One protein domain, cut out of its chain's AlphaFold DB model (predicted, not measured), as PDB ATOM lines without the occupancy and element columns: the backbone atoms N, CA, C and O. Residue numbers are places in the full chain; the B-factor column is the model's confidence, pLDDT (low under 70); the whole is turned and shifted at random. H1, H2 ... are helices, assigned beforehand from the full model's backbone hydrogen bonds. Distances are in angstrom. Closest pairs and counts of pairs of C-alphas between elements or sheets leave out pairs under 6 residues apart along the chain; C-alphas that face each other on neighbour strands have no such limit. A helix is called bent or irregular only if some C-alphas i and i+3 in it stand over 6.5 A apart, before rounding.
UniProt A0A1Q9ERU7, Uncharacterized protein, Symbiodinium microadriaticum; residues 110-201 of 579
ATOM      1  N   GLU A 110      56.263  32.675  11.301       82.50
ATOM      2  CA  GLU A 110      55.230  32.795  12.333       82.50
ATOM      3  C   GLU A 110      53.846  33.177  11.782       82.50
ATOM      4  O   GLU A 110      52.848  32.548  12.140       82.50
ATOM      5  N   GLN A 111      53.746  34.116  10.833       81.44
ATOM      6  CA  GLN A 111      52.457  34.443  10.205       81.44
ATOM      7  C   GLN A 111      51.903  33.275   9.377       81.44
ATOM      8  O   GLN A 111      50.693  33.025   9.381       81.44
ATOM      9  N   LYS A 112      52.775  32.500   8.713       87.75
ATOM     10  CA  LYS A 112      52.364  31.265   8.018       87.75
ATOM     11  C   LYS A 112      51.837  30.221   9.006       87.75
ATOM     12  O   LYS A 112      50.820  29.580   8.732       87.75
ATOM     13  N   LYS A 113      52.478  30.074  10.170       91.56
ATOM     14  CA  LYS A 113      52.052  29.157  11.239       91.56
ATOM     15  C   LYS A 113      50.712  29.576  11.849       91.56
ATOM     16  O   LYS A 113      49.852  28.722  12.070       91.56
ATOM     17  N   LEU A 114      50.492  30.878  12.047       88.12
ATOM     18  CA  LEU A 114      49.225  31.418  12.540       88.12
ATOM     19  C   LEU A 114      48.088  31.215  11.524       88.12
ATOM     20  O   LEU A 114      47.034  30.703  11.898       88.12
ATOM     21  N   ARG A 115      48.315  31.502  10.231       83.69
ATOM     22  CA  ARG A 115      47.326  31.238   9.167       83.69
ATOM     23  C   ARG A 115      46.940  29.762   9.083       83.69
ATOM     24  O   ARG A 115      45.755  29.465   8.983       83.69
ATOM     25  N   ARG A 116      47.903  28.836   9.180       90.31
ATOM     26  CA  ARG A 116      47.612  27.389   9.190       90.31
ATOM     27  C   ARG A 116      46.757  26.979  10.389       90.31
ATOM     28  O   ARG A 116      45.827  26.202  10.217       90.31
ATOM     29  N   LYS A 117      47.011  27.531  11.582       89.88
ATOM     30  CA  LYS A 117      46.180  27.269  12.770       89.88
ATOM     31  C   LYS A 117      44.758  27.814  12.625       89.88
ATOM     32  O   LYS A 117      43.818  27.160  13.065       89.88
ATOM     33  N   VAL A 118      44.592  28.992  12.017       81.19
ATOM     34  CA  VAL A 118      43.264  29.575  11.766       81.19
ATOM     35  C   VAL A 118      42.496  28.746  10.734       81.19
ATOM     36  O   VAL A 118      41.354  28.378  10.998       81.19
ATOM     37  N   LEU A 119      43.137  28.371   9.623       82.38
ATOM     38  CA  LEU A 119      42.532  27.526   8.589       82.38
ATOM     39  C   LEU A 119      42.165  26.132   9.115       82.38
ATOM     40  O   LEU A 119      41.073  25.654   8.838       82.38
ATOM     41  N   ALA A 120      43.023  25.507   9.928       86.50
ATOM     42  CA  ALA A 120      42.721  24.211  10.537       86.50
ATOM     43  C   ALA A 120      41.493  24.282  11.459       86.50
ATOM     44  O   ALA A 120      40.642  23.400  11.422       86.50
ATOM     45  N   ARG A 121      41.357  25.358  12.247       81.56
ATOM     46  CA  ARG A 121      40.164  25.577  13.078       81.56
ATOM     47  C   ARG A 121      38.917  25.782  12.225       81.56
ATOM     48  O   ARG A 121      37.910  25.154  12.505       81.56
ATOM     49  N   GLN A 122      38.996  26.600  11.175       78.19
ATOM     50  CA  GLN A 122      37.875  26.814  10.252       78.19
ATOM     51  C   GLN A 122      37.443  25.519   9.552       78.19
ATOM     52  O   GLN A 122      36.247  25.273   9.436       78.19
ATOM     53  N   ALA A 123      38.393  24.671   9.147       79.12
ATOM     54  CA  ALA A 123      38.106  23.386   8.516       79.12
ATOM     55  C   ALA A 123      37.394  22.413   9.469       79.12
ATOM     56  O   ALA A 123      36.400  21.803   9.084       79.12
ATOM     57  N   VAL A 124      37.846  22.311  10.726       85.94
ATOM     58  CA  VAL A 124      37.186  21.474  11.746       85.94
ATOM     59  C   VAL A 124      35.766  21.969  12.026       85.94
ATOM     60  O   VAL A 124      34.844  21.161  12.115       85.94
ATOM     61  N   THR A 125      35.554  23.286  12.106       71.94
ATOM     62  CA  THR A 125      34.212  23.847  12.316       71.94
ATOM     63  C   THR A 125      33.295  23.609  11.115       71.94
ATOM     64  O   THR A 125      32.138  23.239  11.298       71.94
ATOM     65  N   ALA A 126      33.801  23.780   9.890       76.69
ATOM     66  CA  ALA A 126      33.039  23.506   8.673       76.69
ATOM     67  C   ALA A 126      32.637  22.026   8.584       76.69
ATOM     68  O   ALA A 126      31.480  21.725   8.304       76.69
ATOM     69  N   ALA A 127      33.553  21.108   8.909       79.88
ATOM     70  CA  ALA A 127      33.254  19.681   8.978       79.88
ATOM     71  C   ALA A 127      32.178  19.368  10.034       79.88
ATOM     72  O   ALA A 127      31.248  18.616   9.752       79.88
ATOM     73  N   GLY A 128      32.251  19.990  11.217       83.19
ATOM     74  CA  GLY A 128      31.232  19.841  12.262       83.19
ATOM     75  C   GLY A 128      29.843  20.320  11.825       83.19
ATOM     76  O   GLY A 128      28.853  19.634  12.068       83.19
ATOM     77  N   LEU A 129      29.770  21.455  11.122       79.88
ATOM     78  CA  LEU A 129      28.514  21.973  10.570       79.88
ATOM     79  C   LEU A 129      27.936  21.032   9.502       79.88
ATOM     80  O   LEU A 129      26.742  20.743   9.523       79.88
ATOM     81  N   ILE A 130      28.778  20.528   8.594       78.19
ATOM     82  CA  ILE A 130      28.361  19.588   7.544       78.19
ATOM     83  C   ILE A 130      27.823  18.296   8.164       78.19
ATOM     84  O   ILE A 130      26.762  17.833   7.755       78.19
ATOM     85  N   MET A 131      28.500  17.740   9.177       77.00
ATOM     86  CA  MET A 131      28.003  16.548   9.868       77.00
ATOM     87  C   MET A 131      26.658  16.805  10.550       77.00
ATOM     88  O   MET A 131      25.750  16.002  10.382       77.00
ATOM     89  N   ALA A 132      26.482  17.938  11.236       78.12
ATOM     90  CA  ALA A 132      25.206  18.277  11.867       78.12
ATOM     91  C   ALA A 132      24.056  18.400  10.849       78.12
ATOM     92  O   ALA A 132      22.958  17.900  11.092       78.12
ATOM     93  N   LEU A 133      24.312  19.015   9.688       78.75
ATOM     94  CA  LEU A 133      23.330  19.130   8.606       78.75
ATOM     95  C   LEU A 133      23.002  17.771   7.973       78.75
ATOM     96  O   LEU A 133      21.835  17.492   7.708       78.75
ATOM     97  N   MET A 134      24.004  16.911   7.774       78.88
ATOM     98  CA  MET A 134      23.810  15.539   7.291       78.88
ATOM     99  C   MET A 134      22.962  14.725   8.272       78.88
ATOM    100  O   MET A 134      21.983  14.108   7.862       78.88
ATOM    101  N   THR A 135      23.279  14.763   9.570       79.50
ATOM    102  CA  THR A 135      22.510  14.058  10.606       79.50
ATOM    103  C   THR A 135      21.071  14.562  10.679       79.50
ATOM    104  O   THR A 135      20.151  13.758  10.792       79.50
ATOM    105  N   PHE A 136      20.855  15.875  10.553       79.31
ATOM    106  CA  PHE A 136      19.510  16.441  10.489       79.31
ATOM    107  C   PHE A 136      18.739  15.965   9.254       79.31
ATOM    108  O   PHE A 136      17.590  15.548   9.376       79.31
ATOM    109  N   SER A 137      19.376  15.988   8.082       81.94
ATOM    110  CA  SER A 137      18.774  15.530   6.827       81.94
ATOM    111  C   SER A 137      18.347  14.063   6.912       81.94
ATOM    112  O   SER A 137      17.192  13.742   6.644       81.94
ATOM    113  N   VAL A 138      19.241  13.180   7.374       81.06
ATOM    114  CA  VAL A 138      18.941  11.752   7.569       81.06
ATOM    115  C   VAL A 138      17.834  11.562   8.608       81.06
ATOM    116  O   VAL A 138      16.909  10.787   8.382       81.06
ATOM    117  N   GLY A 139      17.867  12.311   9.715       81.75
ATOM    118  CA  GLY A 139      16.815  12.271  10.733       81.75
ATOM    119  C   GLY A 139      15.440  12.658  10.180       81.75
ATOM    120  O   GLY A 139      14.459  11.968  10.439       81.75
ATOM    121  N   MET A 140      15.365  13.712   9.365       77.69
ATOM    122  CA  MET A 140      14.116  14.138   8.721       77.69
ATOM    123  C   MET A 140      13.611  13.122   7.693       77.69
ATOM    124  O   MET A 140      12.403  12.905   7.597       77.69
ATOM    125  N   GLN A 141      14.512  12.482   6.945       78.56
ATOM    126  CA  GLN A 141      14.153  11.418   6.005       78.56
ATOM    127  C   GLN A 141      13.568  10.202   6.730       78.56
ATOM    128  O   GLN A 141      12.529   9.700   6.313       78.56
ATOM    129  N   LEU A 142      14.171   9.774   7.845       78.25
ATOM    130  CA  LEU A 142      13.652   8.668   8.657       78.25
ATOM    131  C   LEU A 142      12.265   8.979   9.236       78.25
ATOM    132  O   LEU A 142      11.372   8.142   9.148       78.25
ATOM    133  N   VAL A 143      12.051  10.202   9.736       75.56
ATOM    134  CA  VAL A 143      10.734  10.652  10.226       75.56
ATOM    135  C   VAL A 143       9.692  10.662   9.105       75.56
ATOM    136  O   VAL A 143       8.555  10.251   9.317       75.56
ATOM    137  N   MET A 144      10.065  11.104   7.900       74.50
ATOM    138  CA  MET A 144       9.182  11.063   6.731       74.50
ATOM    139  C   MET A 144       8.813   9.630   6.338       74.50
ATOM    140  O   MET A 144       7.645   9.372   6.062       74.50
ATOM    141  N   VAL A 145       9.778   8.707   6.325       80.12
ATOM    142  CA  VAL A 145       9.528   7.291   6.014       80.12
ATOM    143  C   VAL A 145       8.596   6.669   7.050       80.12
ATOM    144  O   VAL A 145       7.635   6.006   6.674       80.12
ATOM    145  N   GLU A 146       8.832   6.923   8.337       75.69
ATOM    146  CA  GLU A 146       7.975   6.425   9.412       75.69
ATOM    147  C   GLU A 146       6.552   6.979   9.286       75.69
ATOM    148  O   GLU A 146       5.606   6.200   9.243       75.69
ATOM    149  N   PHE A 147       6.396   8.295   9.096       71.69
ATOM    150  CA  PHE A 147       5.090   8.928   8.899       71.69
ATOM    151  C   PHE A 147       4.309   8.333   7.719       71.69
ATOM    152  O   PHE A 147       3.097   8.139   7.811       71.69
ATOM    153  N   VAL A 148       4.995   8.030   6.614       73.00
ATOM    154  CA  VAL A 148       4.382   7.412   5.430       73.00
ATOM    155  C   VAL A 148       3.977   5.964   5.704       73.00
ATOM    156  O   VAL A 148       2.906   5.548   5.268       73.00
ATOM    157  N   MET A 149       4.797   5.205   6.433       70.81
ATOM    158  CA  MET A 149       4.531   3.793   6.723       70.81
ATOM    159  C   MET A 149       3.423   3.595   7.761       70.81
ATOM    160  O   MET A 149       2.604   2.690   7.620       70.81
ATOM    161  N   THR A 150       3.381   4.420   8.807       75.38
ATOM    162  CA  THR A 150       2.457   4.235   9.938       75.38
ATOM    163  C   THR A 150       1.209   5.110   9.844       75.38
ATOM    164  O   THR A 150       0.264   4.918  10.613       75.38
ATOM    165  N   GLY A 151       1.196   6.115   8.957       77.00
ATOM    166  CA  GLY A 151       0.131   7.121   8.862       77.00
ATOM    167  C   GLY A 151      -0.045   7.967  10.131       77.00
ATOM    168  O   GLY A 151      -0.988   8.753  10.225       77.00
ATOM    169  N   THR A 152       0.833   7.794  11.124       64.69
ATOM    170  CA  THR A 152       0.756   8.393  12.456       64.69
ATOM    171  C   THR A 152       2.170   8.628  12.997       64.69
ATOM    172  O   THR A 152       2.964   7.705  13.154       64.69
ATOM    173  N   CYS A 153       2.515   9.883  13.301       52.06
ATOM    174  CA  CYS A 153       3.757  10.196  14.015       52.06
ATOM    175  C   CYS A 153       3.574   9.899  15.515       52.06
ATOM    176  O   CYS A 153       3.369  10.819  16.304       52.06
ATOM    177  N   GLU A 154       3.633   8.630  15.922       50.75
ATOM    178  CA  GLU A 154       3.568   8.243  17.344       50.75
ATOM    179  C   GLU A 154       4.905   8.396  18.100       50.75
ATOM    180  O   GLU A 154       4.978   8.081  19.286       50.75
ATOM    181  N   MET A 155       5.949   8.974  17.488       50.72
ATOM    182  CA  MET A 155       7.204   9.319  18.177       50.72
ATOM    183  C   MET A 155       7.346  10.829  18.474       50.72
ATOM    184  O   MET A 155       8.167  11.512  17.855       50.72
ATOM    185  N   PRO A 156       6.626  11.394  19.467       52.12
ATOM    186  CA  PRO A 156       6.781  12.802  19.840       52.12
ATOM    187  C   PRO A 156       8.137  13.095  20.507       52.12
ATOM    188  O   PRO A 156       8.643  14.212  20.411       52.12
ATOM    189  N   PHE A 157       8.763  12.104  21.151       51.06
ATOM    190  CA  PHE A 157      10.014  12.310  21.889       51.06
ATOM    191  C   PHE A 157      11.257  12.368  21.002       51.06
ATOM    192  O   PHE A 157      12.165  13.150  21.287       51.06
ATOM    193  N   ASN A 158      11.293  11.600  19.910       59.53
ATOM    194  CA  ASN A 158      12.458  11.599  19.034       59.53
ATOM    195  C   ASN A 158      12.503  12.883  18.200       59.53
ATOM    196  O   ASN A 158      13.532  13.540  18.182       59.53
ATOM    197  N   ILE A 159      11.368  13.322  17.643       60.00
ATOM    198  CA  ILE A 159      11.272  14.560  16.848       60.00
ATOM    199  C   ILE A 159      11.599  15.795  17.695       60.00
ATOM    200  O   ILE A 159      12.364  16.655  17.260       60.00
ATOM    201  N   ALA A 160      11.078  15.884  18.923       61.34
ATOM    202  CA  ALA A 160      11.433  16.971  19.834       61.34
ATOM    203  C   ALA A 160      12.930  16.942  20.198       61.34
ATOM    204  O   ALA A 160      13.557  17.998  20.304       61.34
ATOM    205  N   GLY A 161      13.520  15.748  20.324       72.00
ATOM    206  CA  GLY A 161      14.954  15.548  20.533       72.00
ATOM    207  C   GLY A 161      15.813  15.988  19.342       72.00
ATOM    208  O   GLY A 161      16.797  16.705  19.536       72.00
ATOM    209  N   THR A 162      15.437  15.636  18.107       69.62
ATOM    210  CA  THR A 162      16.145  16.058  16.883       69.62
ATOM    211  C   THR A 162      15.994  17.553  16.643       69.62
ATOM    212  O   THR A 162      16.972  18.243  16.375       69.62
ATOM    213  N   VAL A 163      14.787  18.098  16.804       72.44
ATOM    214  CA  VAL A 163      14.550  19.542  16.688       72.44
ATOM    215  C   VAL A 163      15.312  20.294  17.781       72.44
ATOM    216  O   VAL A 163      15.976  21.288  17.493       72.44
ATOM    217  N   GLY A 164      15.303  19.795  19.019       73.81
ATOM    218  CA  GLY A 164      16.058  20.369  20.130       73.81
ATOM    219  C   GLY A 164      17.570  20.356  19.896       73.81
ATOM    220  O   GLY A 164      18.229  21.372  20.106       73.81
ATOM    221  N   THR A 165      18.131  19.253  19.396       71.25
ATOM    222  CA  THR A 165      19.567  19.168  19.065       71.25
ATOM    223  C   THR A 165      19.953  20.083  17.907       71.25
ATOM    224  O   THR A 165      21.010  20.709  17.964       71.25
ATOM    225  N   VAL A 166      19.089  20.252  16.905       75.12
ATOM    226  CA  VAL A 166      19.301  21.207  15.805       75.12
ATOM    227  C   VAL A 166      19.264  22.641  16.315       75.12
ATOM    228  O   VAL A 166      20.169  23.415  16.014       75.12
ATOM    229  N   ILE A 167      18.276  22.993  17.140       73.88
ATOM    230  CA  ILE A 167      18.175  24.323  17.752       73.88
ATOM    231  C   ILE A 167      19.410  24.609  18.612       73.88
ATOM    232  O   ILE A 167      20.009  25.676  18.485       73.88
ATOM    233  N   LEU A 168      19.847  23.657  19.440       76.00
ATOM    234  CA  LEU A 168      21.060  23.798  20.249       76.00
ATOM    235  C   LEU A 168      22.318  23.923  19.383       76.00
ATOM    236  O   LEU A 168      23.171  24.759  19.679       76.00
ATOM    237  N   GLY A 169      22.418  23.159  18.293       79.75
ATOM    238  CA  GLY A 169      23.506  23.260  17.319       79.75
ATOM    239  C   GLY A 169      23.552  24.628  16.637       79.75
ATOM    240  O   GLY A 169      24.616  25.239  16.540       79.75
ATOM    241  N   VAL A 170      22.394  25.163  16.245       77.31
ATOM    242  CA  VAL A 170      22.252  26.501  15.659       77.31
ATOM    243  C   VAL A 170      22.607  27.587  16.679       77.31
ATOM    244  O   VAL A 170      23.395  28.478  16.366       77.31
ATOM    245  N   ILE A 171      22.115  27.500  17.920       73.00
ATOM    246  CA  ILE A 171      22.449  28.443  19.001       73.00
ATOM    247  C   ILE A 171      23.947  28.403  19.322       73.00
ATOM    248  O   ILE A 171      24.561  29.455  19.502       73.00
ATOM    249  N   ALA A 172      24.557  27.217  19.378       71.19
ATOM    250  CA  ALA A 172      25.995  27.062  19.581       71.19
ATOM    251  C   ALA A 172      26.793  27.665  18.414       71.19
ATOM    252  O   ALA A 172      27.767  28.387  18.642       71.19
ATOM    253  N   GLY A 173      26.336  27.444  17.177       79.19
ATOM    254  CA  GLY A 173      26.887  28.051  15.968       79.19
ATOM    255  C   GLY A 173      26.828  29.577  16.010       79.19
ATOM    256  O   GLY A 173      27.855  30.228  15.831       79.19
ATOM    257  N   PHE A 174      25.672  30.158  16.339       73.38
ATOM    258  CA  PHE A 174      25.512  31.605  16.499       73.38
ATOM    259  C   PHE A 174      26.374  32.157  17.631       73.38
ATOM    260  O   PHE A 174      27.096  33.132  17.427       73.38
ATOM    261  N   ARG A 175      26.366  31.521  18.811       73.56
ATOM    262  CA  ARG A 175      27.237  31.911  19.927       73.56
ATOM    263  C   ARG A 175      28.687  31.949  19.483       73.56
ATOM    264  O   ARG A 175      29.359  32.931  19.760       73.56
ATOM    265  N   TRP A 176      29.168  30.942  18.761       76.19
ATOM    266  CA  TRP A 176      30.535  30.927  18.254       76.19
ATOM    267  C   TRP A 176      30.790  32.031  17.217       76.19
ATOM    268  O   TRP A 176      31.772  32.771  17.341       76.19
ATOM    269  N   LEU A 177      29.880  32.190  16.248       76.56
ATOM    270  CA  LEU A 177      29.969  33.184  15.176       76.56
ATOM    271  C   LEU A 177      30.040  34.613  15.726       76.56
ATOM    272  O   LEU A 177      30.781  35.430  15.190       76.56
ATOM    273  N   PHE A 178      29.328  34.899  16.821       71.50
ATOM    274  CA  PHE A 178      29.361  36.194  17.503       71.50
ATOM    275  C   PHE A 178      30.467  36.302  18.557       71.50
ATOM    276  O   PHE A 178      30.992  37.391  18.793       71.50
ATOM    277  N   HIS A 179      30.891  35.195  19.173       75.06
ATOM    278  CA  HIS A 179      31.919  35.224  20.211       75.06
ATOM    279  C   HIS A 179      33.294  35.616  19.654       75.06
ATOM    280  O   HIS A 179      34.037  36.341  20.322       75.06
ATOM    281  N   VAL A 180      33.630  35.182  18.436       72.56
ATOM    282  CA  VAL A 180      34.892  35.533  17.764       72.56
ATOM    283  C   VAL A 180      35.016  37.046  17.504       72.56
ATOM    284  O   VAL A 180      35.979  37.634  18.007       72.56
ATOM    285  N   PRO A 181      34.077  37.717  16.803       69.19
ATOM    286  CA  PRO A 181      34.129  39.163  16.608       69.19
ATOM    287  C   PRO A 181      33.998  39.923  17.929       69.19
ATOM    288  O   PRO A 181      34.709  40.903  18.118       69.19
ATOM    289  N   TYR A 182      33.202  39.438  18.891       72.12
ATOM    290  CA  TYR A 182      33.109  40.048  20.220       72.12
ATOM    291  C   TYR A 182      34.442  40.018  20.991       72.12
ATOM    292  O   TYR A 182      34.834  41.023  21.585       72.12
ATOM    293  N   ARG A 183      35.195  38.903  20.960       75.75
ATOM    294  CA  ARG A 183      36.545  38.833  21.561       75.75
ATOM    295  C   ARG A 183      37.531  39.757  20.856       75.75
ATOM    296  O   ARG A 183      38.347  40.384  21.528       75.75
ATOM    297  N   LEU A 184      37.450  39.852  19.530       73.00
ATOM    298  CA  LEU A 184      38.272  40.765  18.737       73.00
ATOM    299  C   LEU A 184      37.979  42.227  19.094       73.00
ATOM    300  O   LEU A 184      38.911  42.967  19.400       73.00
ATOM    301  N   LEU A 185      36.702  42.613  19.168       70.50
ATOM    302  CA  LEU A 185      36.282  43.947  19.601       70.50
ATOM    303  C   LEU A 185      36.744  44.248  21.030       70.50
ATOM    304  O   LEU A 185      37.296  45.312  21.291       70.50
ATOM    305  N   ARG A 186      36.579  43.294  21.955       73.12
ATOM    306  CA  ARG A 186      37.011  43.445  23.351       73.12
ATOM    307  C   ARG A 186      38.525  43.607  23.467       73.12
ATOM    308  O   ARG A 186      38.978  44.465  24.220       73.12
ATOM    309  N   SER A 187      39.299  42.829  22.712       71.56
ATOM    310  CA  SER A 187      40.761  42.939  22.671       71.56
ATOM    311  C   SER A 187      41.207  44.291  22.112       71.56
ATOM    312  O   SER A 187      42.127  44.902  22.658       71.56
ATOM    313  N   LEU A 188      40.542  44.779  21.059       70.12
ATOM    314  CA  LEU A 188      40.792  46.100  20.480       70.12
ATOM    315  C   LEU A 188      40.447  47.217  21.478       70.12
ATOM    316  O   LEU A 188      41.277  48.086  21.722       70.12
ATOM    317  N   CYS A 189      39.292  47.147  22.148       69.62
ATOM    318  CA  CYS A 189      38.920  48.101  23.197       69.62
ATOM    319  C   CYS A 189      39.889  48.086  24.389       69.62
ATOM    320  O   CYS A 189      40.221  49.152  24.911       69.62
ATOM    321  N   GLN A 190      40.370  46.914  24.818       69.12
ATOM    322  CA  GLN A 190      41.355  46.806  25.900       69.12
ATOM    323  C   GLN A 190      42.702  47.423  25.509       69.12
ATOM    324  O   GLN A 190      43.272  48.173  26.297       69.12
ATOM    325  N   HIS A 191      43.179  47.195  24.281       69.19
ATOM    326  CA  HIS A 191      44.421  47.811  23.804       69.19
ATOM    327  C   HIS A 191      44.292  49.330  23.656       69.19
ATOM    328  O   HIS A 191      45.194  50.056  24.074       69.19
ATOM    329  N   CYS A 192      43.158  49.829  23.153       64.88
ATOM    330  CA  CYS A 192      42.891  51.266  23.096       64.88
ATOM    331  C   CYS A 192      42.838  51.900  24.495       64.88
ATOM    332  O   CYS A 192      43.384  52.981  24.691       64.88
ATOM    333  N   SER A 193      42.247  51.217  25.481       59.94
ATOM    334  CA  SER A 193      42.157  51.718  26.862       59.94
ATOM    335  C   SER A 193      43.529  51.789  27.544       59.94
ATOM    336  O   SER A 193      43.823  52.760  28.240       59.94
ATOM    337  N   CYS A 194      44.404  50.807  27.304       55.56
ATOM    338  CA  CYS A 194      45.771  50.811  27.830       55.56
ATOM    339  C   CYS A 194      46.651  51.882  27.171       55.56
ATOM    340  O   CYS A 194      47.409  52.549  27.868       55.56
ATOM    341  N   LEU A 195      46.522  52.097  25.856       54.91
ATOM    342  CA  LEU A 195      47.225  53.173  25.145       54.91
ATOM    343  C   LEU A 195      46.803  54.560  25.649       54.91
ATOM    344  O   LEU A 195      47.661  55.406  25.892       54.91
ATOM    345  N   PHE A 196      45.508  54.767  25.895       49.81
ATOM    346  CA  PHE A 196      45.012  56.010  26.491       49.81
ATOM    347  C   PHE A 196      45.522  56.214  27.927       49.81
ATOM    348  O   PHE A 196      45.976  57.304  28.268       49.81
ATOM    349  N   CYS A 197      45.528  55.165  28.754       48.00
ATOM    350  CA  CYS A 197      45.999  55.252  30.139       48.00
ATOM    351  C   CYS A 197      47.513  55.534  30.228       48.00
ATOM    352  O   CYS A 197      47.959  56.337  31.048       48.00
ATOM    353  N   HIS A 198      48.311  54.944  29.333       46.47
ATOM    354  CA  HIS A 198      49.764  55.117  29.331       46.47
ATOM    355  C   HIS A 198      50.218  56.494  28.810       46.47
ATOM    356  O   HIS A 198      51.290  56.968  29.191       46.47
ATOM    357  N   CYS A 199      49.404  57.161  27.982       50.09
ATOM    358  CA  CYS A 199      49.642  58.541  27.547       50.09
ATOM    359  C   CYS A 199      49.247  59.584  28.609       50.09
ATOM    360  O   CYS A 199      49.867  60.644  28.663       50.09
ATOM    361  N   CYS A 200      48.277  59.287  29.481       43.81
ATOM    362  CA  CYS A 200      47.849  60.195  30.553       43.81
ATOM    363  C   CYS A 200      48.716  60.117  31.826       43.81
ATOM    364  O   CYS A 200      48.725  61.061  32.610       43.81
ATOM    365  N   LEU A 201      49.481  59.037  32.030       41.25
ATOM    366  CA  LEU A 201      50.322  58.818  33.222       41.25
ATOM    367  C   LEU A 201      51.819  59.076  32.983       41.25
ATOM    368  O   LEU A 201      52.687  58.357  33.485       41.25
TER     369      LEU A 201
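Overview. This is residues 110 to 201 of the 579 residues of an uncharacterized protein of Symbiodinium microadriaticum (UniProt A0A1Q9ERU7). Two long helices, H1 then H2, fold back on each other as a long, narrow helical hairpin that opens like a V away from its turn. The arms' far ends, residues 110 to 124 and 177 to 201, stick out free. The 92 printed residues are all helix by class, with no named strand, and extended: radius of gyration of the C-alphas 22.0 A, a rod spanning 76 by 30 by 12 A.

Along the chain. Find C-alpha 110 at (55.230, 32.795, 12.333); from there H1, residues 110 to 150, runs 60.1 A. H2, residues 156 to 200, runs 63.6 A to C-alpha 200 at (47.849, 60.195, 30.553). H2 is neither bent nor irregular, but only just: C-alphas 177 and 180 are 6.0 A apart.

Arrangement. Look at Phe 136 and Val 166, whose C-alphas, the closest of H1 and H2, are 7.1 A apart. The helices touch there, H1 with residues 132 to 143 alone and H2 with 159 to 169 alone. They run opposite ways at a shallow tilt of 21 degrees. Every O i to N i+4 pair is within hydrogen-bond range in H1, and 40 of 41 in H2.

Size, cuts and confidence. The C-alphas farthest apart, Met 149 and Leu 201, are 76.3 A apart. The printed part has no cut, and its H1 to H2 link is tight. Confidence is under 70 at residues 152 to 160, 162, 181 and 189 to 201.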